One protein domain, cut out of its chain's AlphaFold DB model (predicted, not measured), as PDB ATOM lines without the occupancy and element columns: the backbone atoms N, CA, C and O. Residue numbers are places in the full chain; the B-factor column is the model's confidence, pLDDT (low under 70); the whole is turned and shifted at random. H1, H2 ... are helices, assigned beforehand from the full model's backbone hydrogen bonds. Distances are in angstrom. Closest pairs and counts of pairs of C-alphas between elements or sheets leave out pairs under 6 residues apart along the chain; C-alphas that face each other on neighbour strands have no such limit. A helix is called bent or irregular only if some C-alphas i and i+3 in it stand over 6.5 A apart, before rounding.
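What this domain is: This is residues 12 to 90 of the 94 residues of an uncharacterized protein of Bacillus sp. OG2 (UniProt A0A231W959). Three helices run lengthwise in a loose layer, with H1 between H4, which is of the same 16 residues, and H3, which at 29 residues is the longest, and the small H2 sits at one end, in the turn from H1 into H3. H3 makes most of the length, and a short antiparallel pairing ties residues 14 to 15 to residues 72 to 73 near the other end. The printed part has 79 residues with four named helices, in the order H1, H2, H3, H4, and no named strand, and its class is all helix. It is only just loose, close to compact, with a radius of gyration of the C-alphas of 14.3 A, and elongated, spanning 43 by 26 by 22 A.

How they stand to each other: Start with H1, residues 16 to 31, and compare it with H3, residues 41 to 69: they touch, with the C-alphas of Ser 17 and Ala 63 closest at 5.0 A. They run opposite ways at a steep tilt of 36 degrees, only just past shallow. H1 also touches H4, residues 75 to 90, where the C-alphas of Gly 23 and Ile 85 are closest at 6.5 A; these two run the same way at a shallow tilt of 23 degrees. H2, residues 35 to 39, and H3 only just touch, only at the corner by their link, with 3 pairs of C-alphas within 8 A; the closest are those of Val 37 and Leu 43, 5.3 A apart, and H3 touches H2 with residues 43 to 44 alone. H3 and H4 are apart, and so are H2 and H4. Every O i to N i+4 pair is within hydrogen-bond range in H2 and H4, against 10 of 12 in H1 and 21 of 25 in H3.

Where its parts are: Find C-alpha 16 at (168.389, 192.894, 181.718); from there H1 runs 23.3 A to Leu 31. H2 goes from Gly 35 to Glu 39. H3 begins at C-alpha 41, (149.212, 219.906, 176.959), and covers 40.4 A to Gln 69, with a kink of 42 degrees near residue 63; it is irregular, C-alphas 65 and 68 being 9.0 A apart. H4 runs 22.0 A from Tyr 75 to C-alpha 90 at (148.278, 195.216, 174.064).

The domain as a whole: The C-alphas of Glu 39 and Asp 68 are the two farthest apart, at 44.9 A. The printed part has no cut, and the three links are tight. Mean pLDDT of the printed part is 82.7; look for values under 70 at residues 12 to 13.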
ATOM      1  N   ASN A  12     174.231 200.009 171.327       66.81
ATOM      2  CA  ASN A  12     175.364 199.123 171.635       66.81
ATOM      3  C   ASN A  12     174.951 197.853 172.391       66.81
ATOM      4  O   ASN A  12     175.056 196.753 171.868       66.81
ATOM      5  N   TYR A  13     174.519 197.991 173.639       67.19
ATOM      6  CA  TYR A  13     174.102 196.877 174.484       67.19
ATOM      7  C   TYR A  13     173.156 197.414 175.550       67.19
ATOM      8  O   TYR A  13     173.310 198.550 176.016       67.19
ATOM      9  N   ARG A  14     172.170 196.595 175.901       78.06
ATOM     10  CA  ARG A  14     171.181 196.872 176.943       78.06
ATOM     11  C   ARG A  14     171.337 195.853 178.040       78.06
ATOM     12  O   ARG A  14     171.725 194.726 177.768       78.06
ATOM     13  N   ASN A  15     171.032 196.226 179.265       84.00
ATOM     14  CA  ASN A  15     171.071 195.277 180.363       84.00
ATOM     15  C   ASN A  15     169.681 194.671 180.601       84.00
ATOM     16  O   ASN A  15     168.659 195.249 180.224       84.00
ATOM     17  N   LEU A  16     169.636 193.511 181.255       82.88
ATOM     18  CA  LEU A  16     168.389 192.894 181.718       82.88
ATOM     19  C   LEU A  16     167.567 193.856 182.592       82.88
ATOM     20  O   LEU A  16     166.347 193.928 182.448       82.88
ATOM     21  N   SER A  17     168.239 194.656 183.423       84.44
ATOM     22  CA  SER A  17     167.617 195.726 184.208       84.44
ATOM     23  C   SER A  17     166.855 196.721 183.344       84.44
ATOM     24  O   SER A  17     165.763 197.143 183.720       84.44
ATOM     25  N   ASP A  18     167.402 197.074 182.181       82.62
ATOM     26  CA  ASP A  18     166.792 198.047 181.278       82.62
ATOM     27  C   ASP A  18     165.509 197.459 180.689       82.62
ATOM     28  O   ASP A  18     164.499 198.150 180.603       82.62
ATOM     29  N   LEU A  19     165.523 196.167 180.332       83.75
ATOM     30  CA  LEU A  19     164.367 195.474 179.756       83.75
ATOM     31  C   LEU A  19     163.216 195.383 180.760       83.75
ATOM     32  O   LEU A  19     162.077 195.716 180.433       83.75
ATOM     33  N   VAL A  20     163.525 194.970 181.989       84.19
ATOM     34  CA  VAL A  20     162.539 194.860 183.070       84.19
ATOM     35  C   VAL A  20     161.972 196.237 183.417       84.19
ATOM     36  O   VAL A  20     160.757 196.391 183.497       84.19
ATOM     37  N   SER A  21     162.822 197.257 183.536       86.25
ATOM     38  CA  SER A  21     162.386 198.624 183.862       86.25
ATOM     39  C   SER A  21     161.472 199.207 182.787       86.25
ATOM     40  O   SER A  21     160.481 199.861 183.104       86.25
ATOM     41  N   LEU A  22     161.769 198.937 181.513       81.38
ATOM     42  CA  LEU A  22     160.953 199.377 180.383       81.38
ATOM     43  C   LEU A  22     159.616 198.622 180.336       81.38
ATOM     44  O   LEU A  22     158.577 199.237 180.108       81.38
ATOM     45  N   GLY A  23     159.612 197.318 180.627       83.25
ATOM     46  CA  GLY A  23     158.381 196.536 180.755       83.25
ATOM     47  C   GLY A  23     157.472 197.038 181.879       83.25
ATOM     48  O   GLY A  23     156.278 197.240 181.662       83.25
ATOM     49  N   VAL A  24     158.040 197.319 183.056       83.62
ATOM     50  CA  VAL A  24     157.300 197.896 184.189       83.62
ATOM     51  C   VAL A  24     156.777 199.291 183.846       83.62
ATOM     52  O   VAL A  24     155.620 199.589 184.130       83.62
ATOM     53  N   LEU A  25     157.573 200.130 183.176       83.88
ATOM     54  CA  LEU A  25     157.118 201.443 182.718       83.88
ATOM     55  C   LEU A  25     155.917 201.336 181.775       83.88
ATOM     56  O   LEU A  25     154.954 202.074 181.943       83.88
ATOM     57  N   LEU A  26     155.959 200.433 180.791       80.56
ATOM     58  CA  LEU A  26     154.860 200.244 179.839       80.56
ATOM     59  C   LEU A  26     153.560 199.827 180.536       80.56
ATOM     60  O   LEU A  26     152.484 200.262 180.129       80.56
ATOM     61  N   LEU A  27     153.656 199.024 181.598       80.31
ATOM     62  CA  LEU A  27     152.512 198.680 182.441       80.31
ATOM     63  C   LEU A  27     152.022 199.886 183.250       80.31
ATOM     64  O   LEU A  27     150.828 200.166 183.253       80.31
ATOM     65  N   LEU A  28     152.927 200.632 183.885       80.31
ATOM     66  CA  LEU A  28     152.575 201.808 184.688       80.31
ATOM     67  C   LEU A  28     151.931 202.912 183.852       80.31
ATOM     68  O   LEU A  28     150.940 203.496 184.274       80.31
ATOM     69  N   VAL A  29     152.452 203.167 182.652       78.94
ATOM     70  CA  VAL A  29     151.890 204.146 181.715       78.94
ATOM     71  C   VAL A  29     150.433 203.817 181.397       78.94
ATOM     72  O   VAL A  29     149.630 204.728 181.286       78.94
ATOM     73  N   ARG A  30     150.040 202.543 181.327       76.50
ATOM     74  CA  ARG A  30     148.631 202.181 181.101       76.50
ATOM     75  C   ARG A  30     147.707 202.481 182.273       76.50
ATOM     76  O   ARG A  30     146.515 202.640 182.057       76.50
ATOM     77  N   LEU A  31     148.243 202.523 183.489       78.81
ATOM     78  CA  LEU A  31     147.475 202.817 184.698       78.81
ATOM     79  C   LEU A  31     147.325 204.323 184.940       78.81
ATOM     80  O   LEU A  31     146.516 204.733 185.767       78.81
ATOM     81  N   ILE A  32     148.121 205.146 184.255       80.00
ATOM     82  CA  ILE A  32     148.055 206.598 184.376       80.00
ATOM     83  C   ILE A  32     146.912 207.105 183.502       80.00
ATOM     84  O   ILE A  32     146.892 206.885 182.290       80.00
ATOM     85  N   ASP A  33     145.981 207.831 184.117       79.50
ATOM     86  CA  ASP A  33     144.971 208.570 183.377       79.50
ATOM     87  C   ASP A  33     145.612 209.784 182.691       79.50
ATOM     88  O   ASP A  33     146.099 210.721 183.330       79.50
ATOM     89  N   PHE A  34     145.618 209.756 181.361       81.19
ATOM     90  CA  PHE A  34     146.092 210.858 180.530       81.19
ATOM     91  C   PHE A  34     144.984 211.855 180.165       81.19
ATOM     92  O   PHE A  34     145.267 212.797 179.423       81.19
ATOM     93  N   GLY A  35     143.756 211.696 180.671       82.38
ATOM     94  CA  GLY A  35     142.655 212.650 180.509       82.38
ATOM     95  C   GLY A  35     143.076 214.096 180.794       82.38
ATOM     96  O   GLY A  35     142.998 214.926 179.884       82.38
ATOM     97  N   PRO A  36     143.678 214.392 181.964       82.00
ATOM     98  CA  PRO A  36     144.165 215.736 182.281       82.00
ATOM     99  C   PRO A  36     145.254 216.243 181.322       82.00
ATOM    100  O   PRO A  36     145.313 217.429 181.010       82.00
ATOM    101  N   VAL A  37     146.116 215.352 180.820       83.56
ATOM    102  CA  VAL A  37     147.181 215.702 179.858       83.56
ATOM    103  C   VAL A  37     146.603 216.010 178.477       83.56
ATOM    104  O   VAL A  37     147.113 216.880 177.771       83.56
ATOM    105  N   ARG A  38     145.532 215.315 178.083       81.44
ATOM    106  CA  ARG A  38     144.814 215.568 176.830       81.44
ATOM    107  C   ARG A  38     144.086 216.912 176.873       81.44
ATOM    108  O   ARG A  38     144.049 217.605 175.861       81.44
ATOM    109  N   GLU A  39     143.540 217.276 178.028       87.88
ATOM    110  CA  GLU A  39     142.869 218.562 178.250       87.88
ATOM    111  C   GLU A  39     143.858 219.724 178.405       87.88
ATOM    112  O   GLU A  39     143.559 220.852 178.017       87.88
ATOM    113  N   ASN A  40     145.058 219.456 178.929       87.00
ATOM    114  CA  ASN A  40     146.091 220.462 179.127       87.00
ATOM    115  C   ASN A  40     147.481 219.941 178.731       87.00
ATOM    116  O   ASN A  40     148.188 219.302 179.515       87.00
ATOM    117  N   ILE A  41     147.917 220.312 177.524       86.75
ATOM    118  CA  ILE A  41     149.212 219.906 176.959       86.75
ATOM    119  C   ILE A  41     150.415 220.345 177.812       86.75
ATOM    120  O   ILE A  41     151.465 219.707 177.757       86.75
ATOM    121  N   TYR A  42     150.283 221.383 178.648       86.88
ATOM    122  CA  TYR A  42     151.363 221.814 179.543       86.88
ATOM    123  C   TYR A  42     151.684 220.770 180.622       86.88
ATOM    124  O   TYR A  42     152.814 220.731 181.107       86.88
ATOM    125  N   LEU A  43     150.739 219.879 180.952       86.19
ATOM    126  CA  LEU A  43     150.957 218.761 181.877       86.19
ATOM    127  C   LEU A  43     151.771 217.620 181.255       86.19
ATOM    128  O   LEU A  43     152.306 216.785 181.986       86.19
ATOM    129  N   LEU A  44     151.946 217.608 179.931       83.12
ATOM    130  CA  LEU A  44     152.737 216.588 179.246       83.12
ATOM    131  C   LEU A  44     154.196 216.595 179.718       83.12
ATOM    132  O   LEU A  44     154.764 215.537 179.973       83.12
ATOM    133  N   ILE A  45     154.799 217.780 179.863       84.44
ATOM    134  CA  ILE A  45     156.207 217.908 180.265       84.44
ATOM    135  C   ILE A  45     156.425 217.367 181.693       84.44
ATOM    136  O   ILE A  45     157.276 216.488 181.847       84.44
ATOM    137  N   PRO A  46     155.664 217.793 182.726       86.38
ATOM    138  CA  PRO A  46     155.745 217.209 184.065       86.38
ATOM    139  C   PRO A  46     155.569 215.689 184.078       86.38
ATOM    140  O   PRO A  46     156.364 214.989 184.702       86.38
ATOM    141  N   VAL A  47     154.577 215.165 183.353       85.19
ATOM    142  CA  VAL A  47     154.309 213.721 183.303       85.19
ATOM    143  C   VAL A  47     155.476 212.963 182.670       85.19
ATOM    144  O   VAL A  47     155.925 211.962 183.223       85.19
ATOM    145  N   LEU A  48     156.041 213.460 181.567       82.12
ATOM    146  CA  LEU A  48     157.223 212.856 180.944       82.12
ATOM    147  C   LEU A  48     158.448 212.876 181.866       82.12
ATOM    148  O   LEU A  48     159.203 211.905 181.893       82.12
ATOM    149  N   VAL A  49     158.645 213.949 182.637       85.00
ATOM    150  CA  VAL A  49     159.733 214.031 183.623       85.00
ATOM    151  C   VAL A  49     159.536 213.003 184.735       85.00
ATOM    152  O   VAL A  49     160.479 212.289 185.072       85.00
ATOM    153  N   VAL A  50     158.319 212.870 185.268       86.75
ATOM    154  CA  VAL A  50     157.999 211.870 186.298       86.75
ATOM    155  C   VAL A  50     158.231 210.456 185.772       86.75
ATOM    156  O   VAL A  50     158.922 209.669 186.419       86.75
ATOM    157  N   LEU A  51     157.734 210.150 184.572       84.44
ATOM    158  CA  LEU A  51     157.968 208.865 183.912       84.44
ATOM    159  C   LEU A  51     159.463 208.597 183.729       84.44
ATOM    160  O   LEU A  51     159.930 207.497 184.009       84.44
ATOM    161  N   PHE A  52     160.239 209.602 183.322       83.12
ATOM    162  CA  PHE A  52     161.683 209.461 183.168       83.12
ATOM    163  C   PHE A  52     162.386 209.137 184.490       83.12
ATOM    164  O   PHE A  52     163.214 208.225 184.540       83.12
ATOM    165  N   VAL A  53     162.056 209.858 185.563       85.69
ATOM    166  CA  VAL A  53     162.621 209.599 186.893       85.69
ATOM    167  C   VAL A  53     162.241 208.199 187.368       85.69
ATOM    168  O   VAL A  53     163.112 207.466 187.832       85.69
ATOM    169  N   LEU A  54     160.984 207.790 187.180       85.50
ATOM    170  CA  LEU A  54     160.515 206.445 187.520       85.50
ATOM    171  C   LEU A  54     161.315 205.359 186.799       85.50
ATOM    172  O   LEU A  54     161.770 204.425 187.454       85.50
ATOM    173  N   VAL A  55     161.561 205.500 185.490       84.81
ATOM    174  CA  VAL A  55     162.410 204.554 184.743       84.81
ATOM    175  C   VAL A  55     163.801 204.475 185.347       84.81
ATOM    176  O   VAL A  55     164.299 203.380 185.569       84.81
ATOM    177  N   ARG A  56     164.437 205.612 185.639       84.25
ATOM    178  CA  ARG A  56     165.805 205.634 186.185       84.25
ATOM    179  C   ARG A  56     165.901 205.011 187.571       84.25
ATOM    180  O   ARG A  56     166.874 204.314 187.870       84.25
ATOM    181  N   VAL A  57     164.903 205.255 188.414       86.88
ATOM    182  CA  VAL A  57     164.811 204.626 189.733       86.88
ATOM    183  C   VAL A  57     164.606 203.122 189.573       86.88
ATOM    184  O   VAL A  57     165.355 202.357 190.176       86.88
ATOM    185  N   LEU A  58     163.682 202.692 188.708       85.50
ATOM    186  CA  LEU A  58     163.450 201.278 188.406       85.50
ATOM    187  C   LEU A  58     164.703 200.599 187.860       85.50
ATOM    188  O   LEU A  58     165.047 199.526 188.343       85.50
ATOM    189  N   GLU A  59     165.432 201.228 186.941       83.69
ATOM    190  CA  GLU A  59     166.701 200.709 186.423       83.69
ATOM    191  C   GLU A  59     167.702 200.500 187.548       83.69
ATOM    192  O   GLU A  59     168.314 199.442 187.639       83.69
ATOM    193  N   THR A  60     167.850 201.491 188.426       84.75
ATOM    194  CA  THR A  60     168.811 201.434 189.530       84.75
ATOM    195  C   THR A  60     168.439 200.342 190.527       84.75
ATOM    196  O   THR A  60     169.299 199.569 190.951       84.75
ATOM    197  N   VAL A  61     167.160 200.255 190.895       86.88
ATOM    198  CA  VAL A  61     166.642 199.238 191.820       86.88
ATOM    199  C   VAL A  61     166.769 197.848 191.203       86.88
ATOM    200  O   VAL A  61     167.290 196.942 191.845       86.88
ATOM    201  N   THR A  62     166.373 197.688 189.943       84.88
ATOM    202  CA  THR A  62     166.411 196.404 189.237       84.88
ATOM    203  C   THR A  62     167.842 195.965 188.959       84.88
ATOM    204  O   THR A  62     168.152 194.789 189.093       84.88
ATOM    205  N   ALA A  63     168.751 196.886 188.631       84.12
ATOM    206  CA  ALA A  63     170.169 196.580 188.479       84.12
ATOM    207  C   ALA A  63     170.792 196.130 189.805       84.12
ATOM    208  O   ALA A  63     171.537 195.155 189.819       84.12
ATOM    209  N   LYS A  64     170.456 196.791 190.925       86.12
ATOM    210  CA  LYS A  64     170.877 196.347 192.265       86.12
ATOM    211  C   LYS A  64     170.304 194.979 192.622       86.12
ATOM    212  O   LYS A  64     171.018 194.162 193.186       86.12
ATOM    213  N   PHE A  65     169.039 194.741 192.293       86.75
ATOM    214  CA  PHE A  65     168.362 193.476 192.564       86.75
ATOM    215  C   PHE A  65     168.939 192.324 191.736       86.75
ATOM    216  O   PHE A  65     169.161 191.237 192.255       86.75
ATOM    217  N   LEU A  66     169.209 192.569 190.454       83.81
ATOM    218  CA  LEU A  66     169.810 191.584 189.561       83.81
ATOM    219  C   LEU A  66     171.285 191.336 189.890       83.81
ATOM    220  O   LEU A  66     171.755 190.225 189.671       83.81
ATOM    221  N   GLY A  67     172.014 192.333 190.402       84.25
ATOM    222  CA  GLY A  67     173.436 192.201 190.726       84.25
ATOM    223  C   GLY A  67     174.222 191.620 189.546       84.25
ATOM    224  O   GLY A  67     174.144 192.130 188.426       84.25
ATOM    225  N   ASP A  68     174.902 190.498 189.775       78.62
ATOM    226  CA  ASP A  68     175.689 189.783 188.757       78.62
ATOM    227  C   ASP A  68     174.840 189.108 187.664       78.62
ATOM    228  O   ASP A  68     175.341 188.762 186.592       78.62
ATOM    229  N   GLN A  69     173.532 188.948 187.889       80.50
ATOM    230  CA  GLN A  69     172.587 188.453 186.882       80.50
ATOM    231  C   GLN A  69     172.190 189.534 185.876       80.50
ATOM    232  O   GLN A  69     171.473 189.238 184.914       80.50
ATOM    233  N   ASN A  70     172.641 190.779 186.060       81.06
ATOM    234  CA  ASN A  70     172.366 191.864 185.130       81.06
ATOM    235  C   ASN A  70     173.211 191.731 183.854       81.06
ATOM    236  O   ASN A  70     174.155 192.485 183.605       81.06
ATOM    237  N   LYS A  71     172.889 190.719 183.049       80.75
ATOM    238  CA  LYS A  71     173.627 190.391 181.833       80.75
ATOM    239  C   LYS A  71     173.352 191.418 180.743       80.75
ATOM    240  O   LYS A  71     172.248 191.958 180.623       80.75
ATOM    241  N   LYS A  72     174.374 191.632 179.915       82.44
ATOM    242  CA  LYS A  72     174.253 192.380 178.667       82.44
ATOM    243  C   LYS A  72     173.436 191.554 177.679       82.44
ATOM    244  O   LYS A  72     173.760 190.401 177.406       82.44
ATOM    245  N   LEU A  73     172.394 192.167 177.154       81.88
ATOM    246  CA  LEU A  73     171.584 191.699 176.048       81.88
ATOM    247  C   LEU A  73     172.024 192.423 174.780       81.88
ATOM    248  O   LEU A  73     172.247 193.643 174.774       81.88
ATOM    249  N   GLU A  74     172.114 191.665 173.692       82.88
ATOM    250  CA  GLU A  74     172.221 192.252 172.366       82.88
ATOM    251  C   GLU A  74     170.971 193.074 172.053       82.88
ATOM    252  O   GLU A  74     169.855 192.763 172.483       82.88
ATOM    253  N   TYR A  75     171.160 194.137 171.275       78.75
ATOM    254  CA  TYR A  75     170.071 195.027 170.891       78.75
ATOM    255  C   TYR A  75     168.958 194.291 170.123       78.75
ATOM    256  O   TYR A  75     167.786 194.604 170.304       78.75
ATOM    257  N   SER A  76     169.312 193.293 169.304       80.06
ATOM    258  CA  SER A  76     168.375 192.432 168.568       80.06
ATOM    259  C   SER A  76     167.419 191.705 169.519       80.06
ATOM    260  O   SER A  76     166.202 191.856 169.410       80.06
ATOM    261  N   THR A  77     167.959 190.980 170.501       82.75
ATOM    262  CA  THR A  77     167.182 190.266 171.521       82.75
ATOM    263  C   THR A  77     166.357 191.231 172.359       82.75
ATOM    264  O   THR A  77     165.169 191.000 172.561       82.75
ATOM    265  N   PHE A  78     166.950 192.347 172.787       83.44
ATOM    266  CA  PHE A  78     166.245 193.381 173.539       83.44
ATOM    267  C   PHE A  78     165.035 193.927 172.768       83.44
ATOM    268  O   PHE A  78     163.938 193.997 173.317       83.44
ATOM    269  N   ALA A  79     165.208 194.271 171.489       81.00
ATOM    270  CA  ALA A  79     164.134 194.795 170.649       81.00
ATOM    271  C   ALA A  79     163.009 193.766 170.448       81.00
ATOM    272  O   ALA A  79     161.838 194.117 170.589       81.00
ATOM    273  N   PHE A  80     163.349 192.498 170.190       85.00
ATOM    274  CA  PHE A  80     162.363 191.417 170.096       85.00
ATOM    275  C   PHE A  80     161.594 191.218 171.406       85.00
ATOM    276  O   PHE A  80     160.371 191.077 171.382       85.00
ATOM    277  N   SER A  81     162.274 191.261 172.555       84.50
ATOM    278  CA  SER A  81     161.620 191.159 173.862       84.50
ATOM    279  C   SER A  81     160.696 192.345 174.140       84.50
ATOM    280  O   SER A  81     159.577 192.138 174.599       84.50
ATOM    281  N   VAL A  82     161.112 193.577 173.822       83.81
ATOM    282  CA  VAL A  82     160.255 194.766 173.962       83.81
ATOM    283  C   VAL A  82     159.021 194.653 173.070       83.81
ATOM    284  O   VAL A  82     157.918 194.908 173.545       83.81
ATOM    285  N   LEU A  83     159.170 194.222 171.814       84.44
ATOM    286  CA  LEU A  83     158.029 193.978 170.928       84.44
ATOM    287  C   LEU A  83     157.080 192.929 171.514       84.44
ATOM    288  O   LEU A  83     155.875 193.159 171.548       84.44
ATOM    289  N   GLY A  84     157.613 191.824 172.040       84.06
ATOM    290  CA  GLY A  84     156.821 190.809 172.733       84.06
ATOM    291  C   GLY A  84     156.044 191.383 173.919       84.06
ATOM    292  O   GLY A  84     154.840 191.165 174.023       84.06
ATOM    293  N   ILE A  85     156.693 192.187 174.767       83.19
ATOM    294  CA  ILE A  85     156.047 192.868 175.900       83.19
ATOM    295  C   ILE A  85     154.951 193.819 175.408       83.19
ATOM    296  O   ILE A  85     153.849 193.811 175.954       83.19
ATOM    297  N   VAL A  86     155.201 194.614 174.366       82.19
ATOM    298  CA  VAL A  86     154.203 195.531 173.792       82.19
ATOM    299  C   VAL A  86     153.004 194.762 173.238       82.19
ATOM    300  O   VAL A  86     151.867 195.159 173.482       82.19
ATOM    301  N   VAL A  87     153.229 193.648 172.537       84.19
ATOM    302  CA  VAL A  87     152.151 192.799 172.010       84.19
ATOM    303  C   VAL A  87     151.349 192.177 173.151       84.19
ATOM    304  O   VAL A  87     150.134 192.337 173.186       84.19
ATOM    305  N   VAL A  88     152.010 191.533 174.118       83.06
ATOM    306  CA  VAL A  88     151.348 190.890 175.265       83.06
ATOM    307  C   VAL A  88     150.558 191.904 176.075       83.06
ATOM    308  O   VAL A  88     149.384 191.681 176.361       83.06
ATOM    309  N   THR A  89     151.157 193.051 176.395       75.50
ATOM    310  CA  THR A  89     150.437 194.118 177.092       75.50
ATOM    311  C   THR A  89     149.261 194.607 176.251       75.50
ATOM    312  O   THR A  89     148.177 194.763 176.787       75.50
ATOM    313  N   SER A  90     149.392 194.784 174.935       76.06
ATOM    314  CA  SER A  90     148.278 195.216 174.064       76.06
ATOM    315  C   SER A  90     147.147 194.205 173.944       76.06
ATOM    316  O   SER A  90     146.002 194.613 173.765       76.06
TER     317      SER A  90